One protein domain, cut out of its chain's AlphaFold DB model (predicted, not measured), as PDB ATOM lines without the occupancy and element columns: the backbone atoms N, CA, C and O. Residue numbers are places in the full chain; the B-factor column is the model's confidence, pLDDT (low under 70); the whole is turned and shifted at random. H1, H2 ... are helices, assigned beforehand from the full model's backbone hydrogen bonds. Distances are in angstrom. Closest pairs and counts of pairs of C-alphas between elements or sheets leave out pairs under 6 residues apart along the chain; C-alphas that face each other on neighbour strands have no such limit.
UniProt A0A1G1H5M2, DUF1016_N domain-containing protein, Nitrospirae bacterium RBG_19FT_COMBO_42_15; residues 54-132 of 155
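Overview. This is residues 54 to 132 of the 155 residues of the protein "DUF1016_N domain-containing protein" of Nitrospirae bacterium RBG_19FT_COMBO_42_15 (UniProt A0A1G1H5M2). The long helix H1 and the helix H3 cross as an X near their middles, and the other three helices are set round this cross. H2 packs with residues 80 to 85 on the first residues of H3, 99 to 103; H4 packs on H1 at residues 56 to 60, and the very short H5 sits near H3, close to the first residues of H1. Residues 90 to 95, from the last residue of H2 into the link to H3, stick out from the body. The printed part has 79 residues with five named helices, H1 to H5 in order along the chain, and no named strand, and its class is all helix. It is compact, with a radius of gyration of the C-alphas of 12.5 A and spans of 32 by 31 by 21 A.

Arrangement. H1, residues 54 to 73, touches H3, residues 99 to 111, with its residues 59 to 67 alone. The closest C-alphas, those of Gly 63 and Arg 106, are 3.7 A apart, and the two lines are about perpendicular at 85 degrees. H4, residues 115 to 121, touches H1 at residues 56 to 60 alone; the closest C-alphas are those of Leu 57 and Gln 119, 6.8 A apart. These two run opposite ways at a shallow tilt of 34 degrees, only just short of steep. H2, residues 78 to 90, touches H3 with residues 80 to 85 alone, at residues 99 to 103 of H3; the closest C-alphas, those of Ala 84 and Pro 99, are 5.0 A apart. They run opposite ways at a steep tilt of 65 degrees. H1 and H2 are close but not clearly touching, with the C-alphas of Ile 66 and Ile 80 closest at 7.9 A. H5, residues 127 to 131, is near H3, and close to H1 but not clearly touching it, with the C-alphas of Val 56 and Trp 127 closest at 6.5 A. H2 is apart from H4 and from H5. The packing of the helices is mostly crossed, but only just: 1 of 3 touching pairs is at a shallow tilt. In H1, H2, H3 and H4 every O i to N i+4 pair is within hydrogen-bond range; in H5 0 of 1 is, beside 2 of 2 O i to N i+3 pairs.

Along the chain. H1 begins at C-alpha 54 at (-19.782, -7.562, -1.435) and is 27.9 A long, ending at C-alpha 73 at (7.483, -13.184, 0.561). H2, from Lys 78 to Glu 90, is 18.8 A long, and H3, from Pro 99 to Ala 111, is 18.6 A long. H4, from Lys 115 to Leu 121, measures 9.9 A. H5, from Trp 127 to Phe 131, measures 7.4 A and ends at C-alpha 131 at (-16.448, -20.884, -12.600).

Size, cuts and confidence. The two C-alphas farthest apart, those of Gly 74 and Gln 124, are 34.4 A apart. The printed part, residues 54 to 132, has no cut. The links H1 to H2, H3 to H4 and H4 to H5 are tight, and the link H2 to H3, of 8 residues, is short. The mean pLDDT of the printed part is 80.3, and residues 121 to 132 are under 70 in this model.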
ATOM      1  N   GLU A  54     -20.772  -7.548  -2.515       85.25
ATOM      2  CA  GLU A  54     -19.782  -7.562  -1.435       85.25
ATOM      3  C   GLU A  54     -18.978  -8.866  -1.410       85.25
ATOM      4  O   GLU A  54     -17.757  -8.834  -1.267       85.25
ATOM      5  N   LEU A  55     -19.622 -10.014  -1.645       84.88
ATOM      6  CA  LEU A  55     -18.932 -11.303  -1.725       84.88
ATOM      7  C   LEU A  55     -17.906 -11.347  -2.864       84.88
ATOM      8  O   LEU A  55     -16.775 -11.782  -2.654       84.88
ATOM      9  N   VAL A  56     -18.261 -10.873  -4.062       85.06
ATOM     10  CA  VAL A  56     -17.332 -10.840  -5.204       85.06
ATOM     11  C   VAL A  56     -16.136  -9.931  -4.912       85.06
ATOM     12  O   VAL A  56     -15.000 -10.293  -5.229       85.06
ATOM     13  N   LEU A  57     -16.367  -8.776  -4.282       87.31
ATOM     14  CA  LEU A  57     -15.297  -7.856  -3.891       87.31
ATOM     15  C   LEU A  57     -14.384  -8.451  -2.823       87.31
ATOM     16  O   LEU A  57     -13.162  -8.362  -2.955       87.31
ATOM     17  N   LEU A  58     -14.956  -9.100  -1.809       88.56
ATOM     18  CA  LEU A  58     -14.203  -9.799  -0.774       88.56
ATOM     19  C   LEU A  58     -13.288 -10.863  -1.387       88.56
ATOM     20  O   LEU A  58     -12.099 -10.922  -1.090       88.56
ATOM     21  N   TYR A  59     -13.828 -11.688  -2.279       88.12
ATOM     22  CA  TYR A  59     -13.063 -12.745  -2.923       88.12
ATOM     23  C   TYR A  59     -11.945 -12.214  -3.823       88.12
ATOM     24  O   TYR A  59     -10.849 -12.777  -3.842       88.12
ATOM     25  N   TRP A  60     -12.186 -11.114  -4.535       89.19
ATOM     26  CA  TRP A  60     -11.139 -10.426  -5.282       89.19
ATOM     27  C   TRP A  60     -10.014  -9.924  -4.372       89.19
ATOM     28  O   TRP A  60      -8.839 -10.159  -4.652       89.19
ATOM     29  N   GLU A  61     -10.370  -9.279  -3.261       90.56
ATOM     30  CA  GLU A  61      -9.415  -8.732  -2.296       90.56
ATOM     31  C   GLU A  61      -8.552  -9.842  -1.676       90.56
ATOM     32  O   GLU A  61      -7.328  -9.722  -1.620       90.56
ATOM     33  N   ILE A  62      -9.156 -10.976  -1.306       90.62
ATOM     34  CA  ILE A  62      -8.420 -12.157  -0.825       90.62
ATOM     35  C   ILE A  62      -7.423 -12.637  -1.887       90.62
ATOM     36  O   ILE A  62      -6.248 -12.867  -1.590       90.62
ATOM     37  N   GLY A  63      -7.856 -12.742  -3.145       90.38
ATOM     38  CA  GLY A  63      -6.983 -13.107  -4.259       90.38
ATOM     39  C   GLY A  63      -5.803 -12.151  -4.440       90.38
ATOM     40  O   GLY A  63      -4.668 -12.595  -4.638       90.38
ATOM     41  N   ARG A  64      -6.049 -10.841  -4.323       91.56
ATOM     42  CA  ARG A  64      -5.021  -9.792  -4.388       91.56
ATOM     43  C   ARG A  64      -4.005  -9.925  -3.262       91.56
ATOM     44  O   ARG A  64      -2.807  -9.865  -3.537       91.56
ATOM     45  N   GLN A  65      -4.463 -10.147  -2.033       91.31
ATOM     46  CA  GLN A  65      -3.581 -10.340  -0.882       91.31
ATOM     47  C   GLN A  65      -2.701 -11.580  -1.047       91.31
ATOM     48  O   GLN A  65      -1.496 -11.508  -0.806       91.31
ATOM     49  N   ILE A  66      -3.265 -12.691  -1.537       90.25
ATOM     50  CA  ILE A  66      -2.488 -13.896  -1.853       90.25
ATOM     51  C   ILE A  66      -1.401 -13.560  -2.880       90.25
ATOM     52  O   ILE A  66      -0.231 -13.833  -2.628       90.25
ATOM     53  N   LEU A  67      -1.743 -12.921  -4.004       90.12
ATOM     54  CA  LEU A  67      -0.763 -12.551  -5.035       90.12
ATOM     55  C   LEU A  67       0.337 -11.624  -4.508       90.12
ATOM     56  O   LEU A  67       1.501 -11.773  -4.877       90.12
ATOM     57  N   GLN A  68      -0.021 -10.652  -3.671       90.19
ATOM     58  CA  GLN A  68       0.938  -9.721  -3.085       90.19
ATOM     59  C   GLN A  68       1.930 -10.444  -2.172       90.19
ATOM     60  O   GLN A  68       3.132 -10.240  -2.314       90.19
ATOM     61  N   ARG A  69       1.456 -11.340  -1.300       89.56
ATOM     62  CA  ARG A  69       2.339 -12.122  -0.424       89.56
ATOM     63  C   ARG A  69       3.168 -13.149  -1.193       89.56
ATOM     64  O   ARG A  69       4.343 -13.322  -0.897       89.56
ATOM     65  N   GLN A  70       2.624 -13.756  -2.250       88.44
ATOM     66  CA  GLN A  70       3.413 -14.621  -3.138       88.44
ATOM     67  C   GLN A  70       4.568 -13.865  -3.811       88.44
ATOM     68  O   GLN A  70       5.662 -14.414  -3.916       88.44
ATOM     69  N   ARG A  71       4.352 -12.607  -4.223       86.31
ATOM     70  CA  ARG A  71       5.400 -11.764  -4.822       86.31
ATOM     71  C   ARG A  71       6.426 -11.261  -3.808       86.31
ATOM     72  O   ARG A  71       7.613 -11.297  -4.100       86.31
ATOM     73  N   ASN A  72       5.973 -10.792  -2.648       87.38
ATOM     74  CA  ASN A  72       6.841 -10.126  -1.675       87.38
ATOM     75  C   ASN A  72       7.603 -11.112  -0.783       87.38
ATOM     76  O   ASN A  72       8.733 -10.842  -0.396       87.38
ATOM     77  N   GLU A  73       6.981 -12.242  -0.445       84.44
ATOM     78  CA  GLU A  73       7.483 -13.184   0.561       84.44
ATOM     79  C   GLU A  73       7.819 -14.560  -0.044       84.44
ATOM     80  O   GLU A  73       8.217 -15.476   0.672       84.44
ATOM     81  N   GLY A  74       7.643 -14.740  -1.360       81.06
ATOM     82  CA  GLY A  74       7.971 -15.990  -2.056       81.06
ATOM     83  C   GLY A  74       7.070 -17.172  -1.683       81.06
ATOM     84  O   GLY A  74       7.475 -18.329  -1.804       81.06
ATOM     85  N   TRP A  75       5.851 -16.912  -1.201       82.31
ATOM     86  CA  TRP A  75       4.954 -17.962  -0.722       82.31
ATOM     87  C   TRP A  75       4.588 -18.981  -1.819       82.31
ATOM     88  O   TRP A  75       3.946 -18.659  -2.823       82.31
ATOM     89  N   GLY A  76       4.943 -20.249  -1.596       75.69
ATOM     90  CA  GLY A  76       4.602 -21.366  -2.483       75.69
ATOM     91  C   GLY A  76       3.121 -21.770  -2.438       75.69
ATOM     92  O   GLY A  76       2.322 -21.236  -1.673       75.69
ATOM     93  N   SER A  77       2.735 -22.768  -3.237       74.00
ATOM     94  CA  SER A  77       1.340 -23.237  -3.347       74.00
ATOM     95  C   SER A  77       0.743 -23.786  -2.043       74.00
ATOM     96  O   SER A  77      -0.473 -23.724  -1.874       74.00
ATOM     97  N   LYS A  78       1.582 -24.268  -1.114       83.44
ATOM     98  CA  LYS A  78       1.155 -24.840   0.175       83.44
ATOM     99  C   LYS A  78       0.454 -23.829   1.081       83.44
ATOM    100  O   LYS A  78      -0.419 -24.218   1.847       83.44
ATOM    101  N   ILE A  79       0.780 -22.537   0.976       86.19
ATOM    102  CA  ILE A  79       0.161 -21.523   1.840       86.19
ATOM    103  C   ILE A  79      -1.341 -21.397   1.591       86.19
ATOM    104  O   ILE A  79      -2.099 -21.102   2.506       86.19
ATOM    105  N   ILE A  80      -1.775 -21.654   0.353       87.06
ATOM    106  CA  ILE A  80      -3.186 -21.581  -0.020       87.06
ATOM    107  C   ILE A  80      -3.963 -22.699   0.673       87.06
ATOM    108  O   ILE A  80      -5.088 -22.474   1.106       87.06
ATOM    109  N   ASP A  81      -3.362 -23.882   0.798       87.56
ATOM    110  CA  ASP A  81      -3.997 -25.024   1.446       87.56
ATOM    111  C   ASP A  81      -4.097 -24.802   2.972       87.56
ATOM    112  O   ASP A  81      -5.149 -25.074   3.550       87.56
ATOM    113  N   HIS A  82      -3.065 -24.221   3.602       90.06
ATOM    114  CA  HIS A  82      -3.110 -23.810   5.014       90.06
ATOM    115  C   HIS A  82      -4.161 -22.723   5.268       90.06
ATOM    116  O   HIS A  82      -5.028 -22.894   6.120       90.06
ATOM    117  N   LEU A  83      -4.157 -21.657   4.463       90.50
ATOM    118  CA  LEU A  83      -5.120 -20.565   4.585       90.50
ATOM    119  C   LEU A  83      -6.564 -21.052   4.406       90.50
ATOM    120  O   LEU A  83      -7.457 -20.608   5.117       90.50
ATOM    121  N   ALA A  84      -6.805 -21.986   3.481       88.44
ATOM    122  CA  ALA A  84      -8.121 -22.606   3.326       88.44
ATOM    123  C   ALA A  84      -8.568 -23.340   4.584       88.44
ATOM    124  O   ALA A  84      -9.738 -23.258   4.961       88.44
ATOM    125  N   HIS A  85      -7.656 -24.093   5.196       89.31
ATOM    126  CA  HIS A  85      -7.958 -24.853   6.395       89.31
ATOM    127  C   HIS A  85      -8.296 -23.922   7.561       89.31
ATOM    128  O   HIS A  85      -9.330 -24.108   8.198       89.31
ATOM    129  N   ASP A  86      -7.487 -22.886   7.776       92.00
ATOM    130  CA  ASP A  86      -7.693 -21.922   8.857       92.00
ATOM    131  C   ASP A  86      -8.994 -21.132   8.659       92.00
ATOM    132  O   ASP A  86      -9.818 -21.066   9.568       92.00
ATOM    133  N   LEU A  87      -9.253 -20.631   7.446       89.44
ATOM    134  CA  LEU A  87     -10.493 -19.909   7.140       89.44
ATOM    135  C   LEU A  87     -11.736 -20.800   7.252       89.44
ATOM    136  O   LEU A  87     -12.769 -20.350   7.735       89.44
ATOM    137  N   SER A  88     -11.653 -22.062   6.826       85.94
ATOM    138  CA  SER A  88     -12.781 -22.997   6.947       85.94
ATOM    139  C   SER A  88     -13.063 -23.384   8.401       85.94
ATOM    140  O   SER A  88     -14.203 -23.693   8.732       85.94
ATOM    141  N   ARG A  89     -12.038 -23.386   9.264       88.94
ATOM    142  CA  ARG A  89     -12.192 -23.629  10.705       88.94
ATOM    143  C   ARG A  89     -12.794 -22.436  11.433       88.94
ATOM    144  O   ARG A  89     -13.619 -22.646  12.314       88.94
ATOM    145  N   GLU A  90     -12.385 -21.226  11.067       91.06
ATOM    146  CA  GLU A  90     -12.895 -19.991  11.669       91.06
ATOM    147  C   GLU A  90     -14.337 -19.697  11.229       91.06
ATOM    148  O   GLU A  90     -15.157 -19.237  12.020       91.06
ATOM    149  N   PHE A  91     -14.678 -20.016   9.974       85.06
ATOM    150  CA  PHE A  91     -15.991 -19.743   9.388       85.06
ATOM    151  C   PHE A  91     -16.691 -21.024   8.897       85.06
ATOM    152  O   PHE A  91     -16.894 -21.185   7.689       85.06
ATOM    153  N   PRO A  92     -17.111 -21.934   9.801       80.44
ATOM    154  CA  PRO A  92     -17.714 -23.213   9.417       80.44
ATOM    155  C   PRO A  92     -19.068 -23.058   8.700       80.44
ATOM    156  O   PRO A  92     -19.404 -23.858   7.828       80.44
ATOM    157  N   GLU A  93     -19.821 -22.001   9.016       75.44
ATOM    158  CA  GLU A  93     -21.113 -21.684   8.389       75.44
ATOM    159  C   GLU A  93     -20.960 -21.164   6.944       75.44
ATOM    160  O   GLU A  93     -21.877 -21.270   6.124       75.44
ATOM    161  N   MET A  94     -19.793 -20.608   6.592       73.06
ATOM    162  CA  MET A  94     -19.553 -20.020   5.274       73.06
ATOM    163  C   MET A  94     -18.957 -21.035   4.299       73.06
ATOM    164  O   MET A  94     -17.759 -21.319   4.274       73.06
ATOM    165  N   LYS A  95     -19.796 -21.522   3.382       70.69
ATOM    166  CA  LYS A  95     -19.352 -22.349   2.255       70.69
ATOM    167  C   LYS A  95     -18.653 -21.465   1.216       70.69
ATOM    168  O   LYS A  95     -19.296 -20.702   0.505       70.69
ATOM    169  N   GLY A  96     -17.329 -21.572   1.105       73.50
ATOM    170  CA  GLY A  96     -16.574 -20.775   0.129       73.50
ATOM    171  C   GLY A  96     -15.058 -20.789   0.293       73.50
ATOM    172  O   GLY A  96     -14.349 -20.513  -0.667       73.50
ATOM    173  N   PHE A  97     -14.518 -21.186   1.442       82.50
ATOM    174  CA  PHE A  97     -13.075 -21.093   1.712       82.50
ATOM    175  C   PHE A  97     -12.283 -22.378   1.426       82.50
ATOM    176  O   PHE A  97     -11.258 -22.646   2.043       82.50
ATOM    177  N   SER A  98     -12.716 -23.174   0.443       84.81
ATOM    178  CA  SER A  98     -11.951 -24.357   0.029       84.81
ATOM    179  C   SER A  98     -10.630 -23.975  -0.664       84.81
ATOM    180  O   SER A  98     -10.571 -22.939  -1.341       84.81
ATOM    181  N   PRO A  99      -9.588 -24.833  -0.622       85.44
ATOM    182  CA  PRO A  99      -8.310 -24.544  -1.279       85.44
ATOM    183  C   PRO A  99      -8.456 -24.288  -2.783       85.44
ATOM    184  O   PRO A  99      -7.765 -23.455  -3.370       85.44
ATOM    185  N   ARG A 100      -9.398 -24.990  -3.424       83.94
ATOM    186  CA  ARG A 100      -9.731 -24.784  -4.836       83.94
ATOM    187  C   ARG A 100     -10.311 -23.390  -5.069       83.94
ATOM    188  O   ARG A 100      -9.905 -22.736  -6.025       83.94
ATOM    189  N   ASN A 101     -11.220 -22.930  -4.209       85.56
ATOM    190  CA  ASN A 101     -11.825 -21.614  -4.380       85.56
ATOM    191  C   ASN A 101     -10.804 -20.491  -4.162       85.56
ATOM    192  O   ASN A 101     -10.766 -19.561  -4.954       85.56
ATOM    193  N   LEU A 102      -9.895 -20.613  -3.189       88.38
ATOM    194  CA  LEU A 102      -8.808 -19.639  -3.000       88.38
ATOM    195  C   LEU A 102      -7.866 -19.554  -4.213       88.38
ATOM    196  O   LEU A 102      -7.445 -18.464  -4.600       88.38
ATOM    197  N   LYS A 103      -7.577 -20.684  -4.876       86.88
ATOM    198  CA  LYS A 103      -6.829 -20.688  -6.149       86.88
ATOM    199  C   LYS A 103      -7.573 -19.912  -7.242       86.88
ATOM    200  O   LYS A 103      -6.927 -19.222  -8.030       86.88
ATOM    201  N   TYR A 104      -8.904 -19.983  -7.267       84.31
ATOM    202  CA  TYR A 104      -9.722 -19.187  -8.183       84.31
ATOM    203  C   TYR A 104      -9.760 -17.711  -7.816       84.31
ATOM    204  O   TYR A 104      -9.592 -16.889  -8.705       84.31
ATOM    205  N   MET A 105      -9.894 -17.365  -6.535       87.94
ATOM    206  CA  MET A 105      -9.804 -15.979  -6.065       87.94
ATOM    207  C   MET A 105      -8.489 -15.339  -6.512       87.94
ATOM    208  O   MET A 105      -8.479 -14.247  -7.073       87.94
ATOM    209  N   ARG A 106      -7.379 -16.069  -6.351       88.69
ATOM    210  CA  ARG A 106      -6.062 -15.656  -6.836       88.69
ATOM    211  C   ARG A 106      -6.054 -15.417  -8.349       88.69
ATOM    212  O   ARG A 106      -5.626 -14.359  -8.787       88.69
ATOM    213  N   ALA A 107      -6.534 -16.380  -9.138       86.00
ATOM    214  CA  ALA A 107      -6.581 -16.253 -10.597       86.00
ATOM    215  C   ALA A 107      -7.502 -15.108 -11.059       86.00
ATOM    216  O   ALA A 107      -7.203 -14.418 -12.029       86.00
ATOM    217  N   PHE A 108      -8.602 -14.872 -10.345       84.38
ATOM    218  CA  PHE A 108      -9.527 -13.773 -10.600       84.38
ATOM    219  C   PHE A 108      -8.863 -12.412 -10.355       84.38
ATOM    220  O   PHE A 108      -8.941 -11.524 -11.198       84.38
ATOM    221  N   ALA A 109      -8.143 -12.274  -9.242       87.62
ATOM    222  CA  ALA A 109      -7.375 -11.075  -8.919       87.62
ATOM    223  C   ALA A 109      -6.186 -10.827  -9.865       87.62
ATOM    224  O   ALA A 109      -5.751  -9.687 -10.027       87.62
ATOM    225  N   GLU A 110      -5.647 -11.889 -10.464       86.38
ATOM    226  CA  GLU A 110      -4.593 -11.810 -11.475       86.38
ATOM    227  C   GLU A 110      -5.147 -11.325 -12.820       86.38
ATOM    228  O   GLU A 110      -4.548 -10.458 -13.448       86.38
ATOM    229  N   ALA A 111      -6.315 -11.835 -13.226       85.19
ATOM    230  CA  ALA A 111      -6.980 -11.455 -14.470       85.19
ATOM    231  C   ALA A 111      -7.531 -10.019 -14.445       85.19
ATOM    232  O   ALA A 111      -7.520  -9.339 -15.469       85.19
ATOM    233  N   TYR A 112      -7.994  -9.553 -13.281       84.38
ATOM    234  CA  TYR A 112      -8.585  -8.224 -13.116       84.38
ATOM    235  C   TYR A 112      -7.837  -7.427 -12.042       84.38
ATOM    236  O   TYR A 112      -8.248  -7.419 -10.885       84.38
ATOM    237  N   PRO A 113      -6.728  -6.748 -12.375       80.12
ATOM    238  CA  PRO A 113      -5.954  -5.992 -11.392       80.12
ATOM    239  C   PRO A 113      -6.637  -4.696 -10.925       80.12
ATOM    240  O   PRO A 113      -6.267  -4.182  -9.869       80.12
ATOM    241  N   ASP A 114      -7.611  -4.177 -11.679       82.38
ATOM    242  CA  ASP A 114      -8.326  -2.939 -11.361       82.38
ATOM    243  C   ASP A 114      -9.602  -3.197 -10.543       82.38
ATOM    244  O   ASP A 114     -10.541  -3.864 -10.986       82.38
ATOM    245  N   LYS A 115      -9.649  -2.600  -9.350       78.50
ATOM    246  CA  LYS A 115     -10.779  -2.679  -8.420       78.50
ATOM    247  C   LYS A 115     -12.054  -2.040  -8.976       78.50
ATOM    248  O   LYS A 115     -13.141  -2.541  -8.690       78.50
ATOM    249  N   GLN A 116     -11.951  -0.949  -9.739       77.50
ATOM    250  CA  GLN A 116     -13.126  -0.241 -10.264       77.50
ATOM    251  C   GLN A 116     -13.888  -1.112 -11.264       77.50
ATOM    252  O   GLN A 116     -15.116  -1.194 -11.214       77.50
ATOM    253  N   PHE A 117     -13.152  -1.844 -12.099       76.94
ATOM    254  CA  PHE A 117     -13.719  -2.788 -13.054       76.94
ATOM    255  C   PHE A 117     -14.452  -3.939 -12.347       76.94
ATOM    256  O   PHE A 117     -15.578  -4.292 -12.696       76.94
ATOM    257  N   VAL A 118     -13.866  -4.473 -11.272       77.31
ATOM    258  CA  VAL A 118     -14.490  -5.538 -10.474       77.31
ATOM    259  C   VAL A 118     -15.750  -5.044  -9.767       77.31
ATOM    260  O   VAL A 118     -16.746  -5.760  -9.746       77.31
ATOM    261  N   GLN A 119     -15.765  -3.815  -9.243       75.88
ATOM    262  CA  GLN A 119     -16.962  -3.227  -8.627       75.88
ATOM    263  C   GLN A 119     -18.132  -3.087  -9.605       75.88
ATOM    264  O   GLN A 119     -19.280  -3.287  -9.208       75.88
ATOM    265  N   GLN A 120     -17.854  -2.771 -10.871       73.19
ATOM    266  CA  GLN A 120     -18.870  -2.684 -11.922       73.19
ATOM    267  C   GLN A 120     -19.392  -4.069 -12.341       73.19
ATOM    268  O   GLN A 120     -20.582  -4.226 -12.620       73.19
ATOM    269  N   LEU A 121     -18.527  -5.090 -12.340       68.75
ATOM    270  CA  LEU A 121     -18.891  -6.467 -12.692       68.75
ATOM    271  C   LEU A 121     -19.542  -7.253 -11.548       68.75
ATOM    272  O   LEU A 121     -20.361  -8.136 -11.800       68.75
ATOM    273  N   ALA A 122     -19.227  -6.921 -10.296       67.00
ATOM    274  CA  ALA A 122     -19.711  -7.614  -9.100       67.00
ATOM    275  C   ALA A 122     -21.247  -7.595  -8.961       67.00
ATOM    276  O   ALA A 122     -21.825  -8.478  -8.330       67.00
ATOM    277  N   ALA A 123     -21.915  -6.619  -9.584       58.75
ATOM    278  CA  ALA A 123     -23.373  -6.542  -9.641       58.75
ATOM    279  C   ALA A 123     -23.999  -7.380 -10.774       58.75
ATOM    280  O   ALA A 123     -25.189  -7.675 -10.717       58.75
ATOM    281  N   GLN A 124     -23.221  -7.751 -11.796       58.97
ATOM    282  CA  GLN A 124     -23.723  -8.380 -13.026       58.97
ATOM    283  C   GLN A 124     -23.413  -9.878 -13.117       58.97
ATOM    284  O   GLN A 124     -24.032 -10.583 -13.910       58.97
ATOM    285  N   ILE A 125     -22.472 -10.377 -12.311       57.19
ATOM    286  CA  ILE A 125     -21.980 -11.750 -12.409       57.19
ATOM    287  C   ILE A 125     -22.243 -12.486 -11.082       57.19
ATOM    288  O   ILE A 125     -21.611 -12.179 -10.065       57.19
ATOM    289  N   PRO A 126     -23.152 -13.480 -11.055       56.56
ATOM    290  CA  PRO A 126     -23.202 -14.469  -9.985       56.56
ATOM    291  C   PRO A 126     -21.827 -15.122  -9.863       56.56
ATOM    292  O   PRO A 126     -21.269 -15.541 -10.875       56.56
ATOM    293  N   TRP A 127     -21.284 -15.256  -8.652       54.72
ATOM    294  CA  TRP A 127     -19.947 -15.829  -8.418       54.72
ATOM    295  C   TRP A 127     -19.682 -17.138  -9.198       54.72
ATOM    296  O   TRP A 127     -18.586 -17.363  -9.710       54.72
ATOM    297  N   PHE A 128     -20.725 -17.956  -9.382       48.81
ATOM    298  CA  PHE A 128     -20.706 -19.190 -10.173       48.81
ATOM    299  C   PHE A 128     -20.407 -19.012 -11.671       48.81
ATOM    300  O   PHE A 128     -19.943 -19.953 -12.302       48.81
ATOM    301  N   HIS A 129     -20.628 -17.850 -12.282       50.06
ATOM    302  CA  HIS A 129     -20.300 -17.639 -13.697       50.06
ATOM    303  C   HIS A 129     -18.798 -17.437 -13.940       50.06
ATOM    304  O   HIS A 129     -18.313 -17.836 -14.998       50.06
ATOM    305  N   ASN A 130     -18.024 -16.985 -12.943       48.50
ATOM    306  CA  ASN A 130     -16.554 -17.035 -13.021       48.50
ATOM    307  C   ASN A 130     -16.019 -18.482 -13.062       48.50
ATOM    308  O   ASN A 130     -14.908 -18.719 -13.530       48.50
ATOM    309  N   PHE A 131     -16.811 -19.463 -12.610       49.59
ATOM    310  CA  PHE A 131     -16.448 -20.884 -12.600       49.59
ATOM    311  C   PHE A 131     -16.441 -21.515 -14.002       49.59
ATOM    312  O   PHE A 131     -15.721 -22.483 -14.243       49.59
ATOM    313  N   PHE A 132     -17.246 -20.995 -14.937       38.09
ATOM    314  CA  PHE A 132     -17.635 -21.766 -16.120       38.09
ATOM    315  C   PHE A 132     -16.642 -21.686 -17.289       38.09
ATOM    316  O   PHE A 132     -16.526 -22.638 -18.054       38.09
TER     317      PHE A 132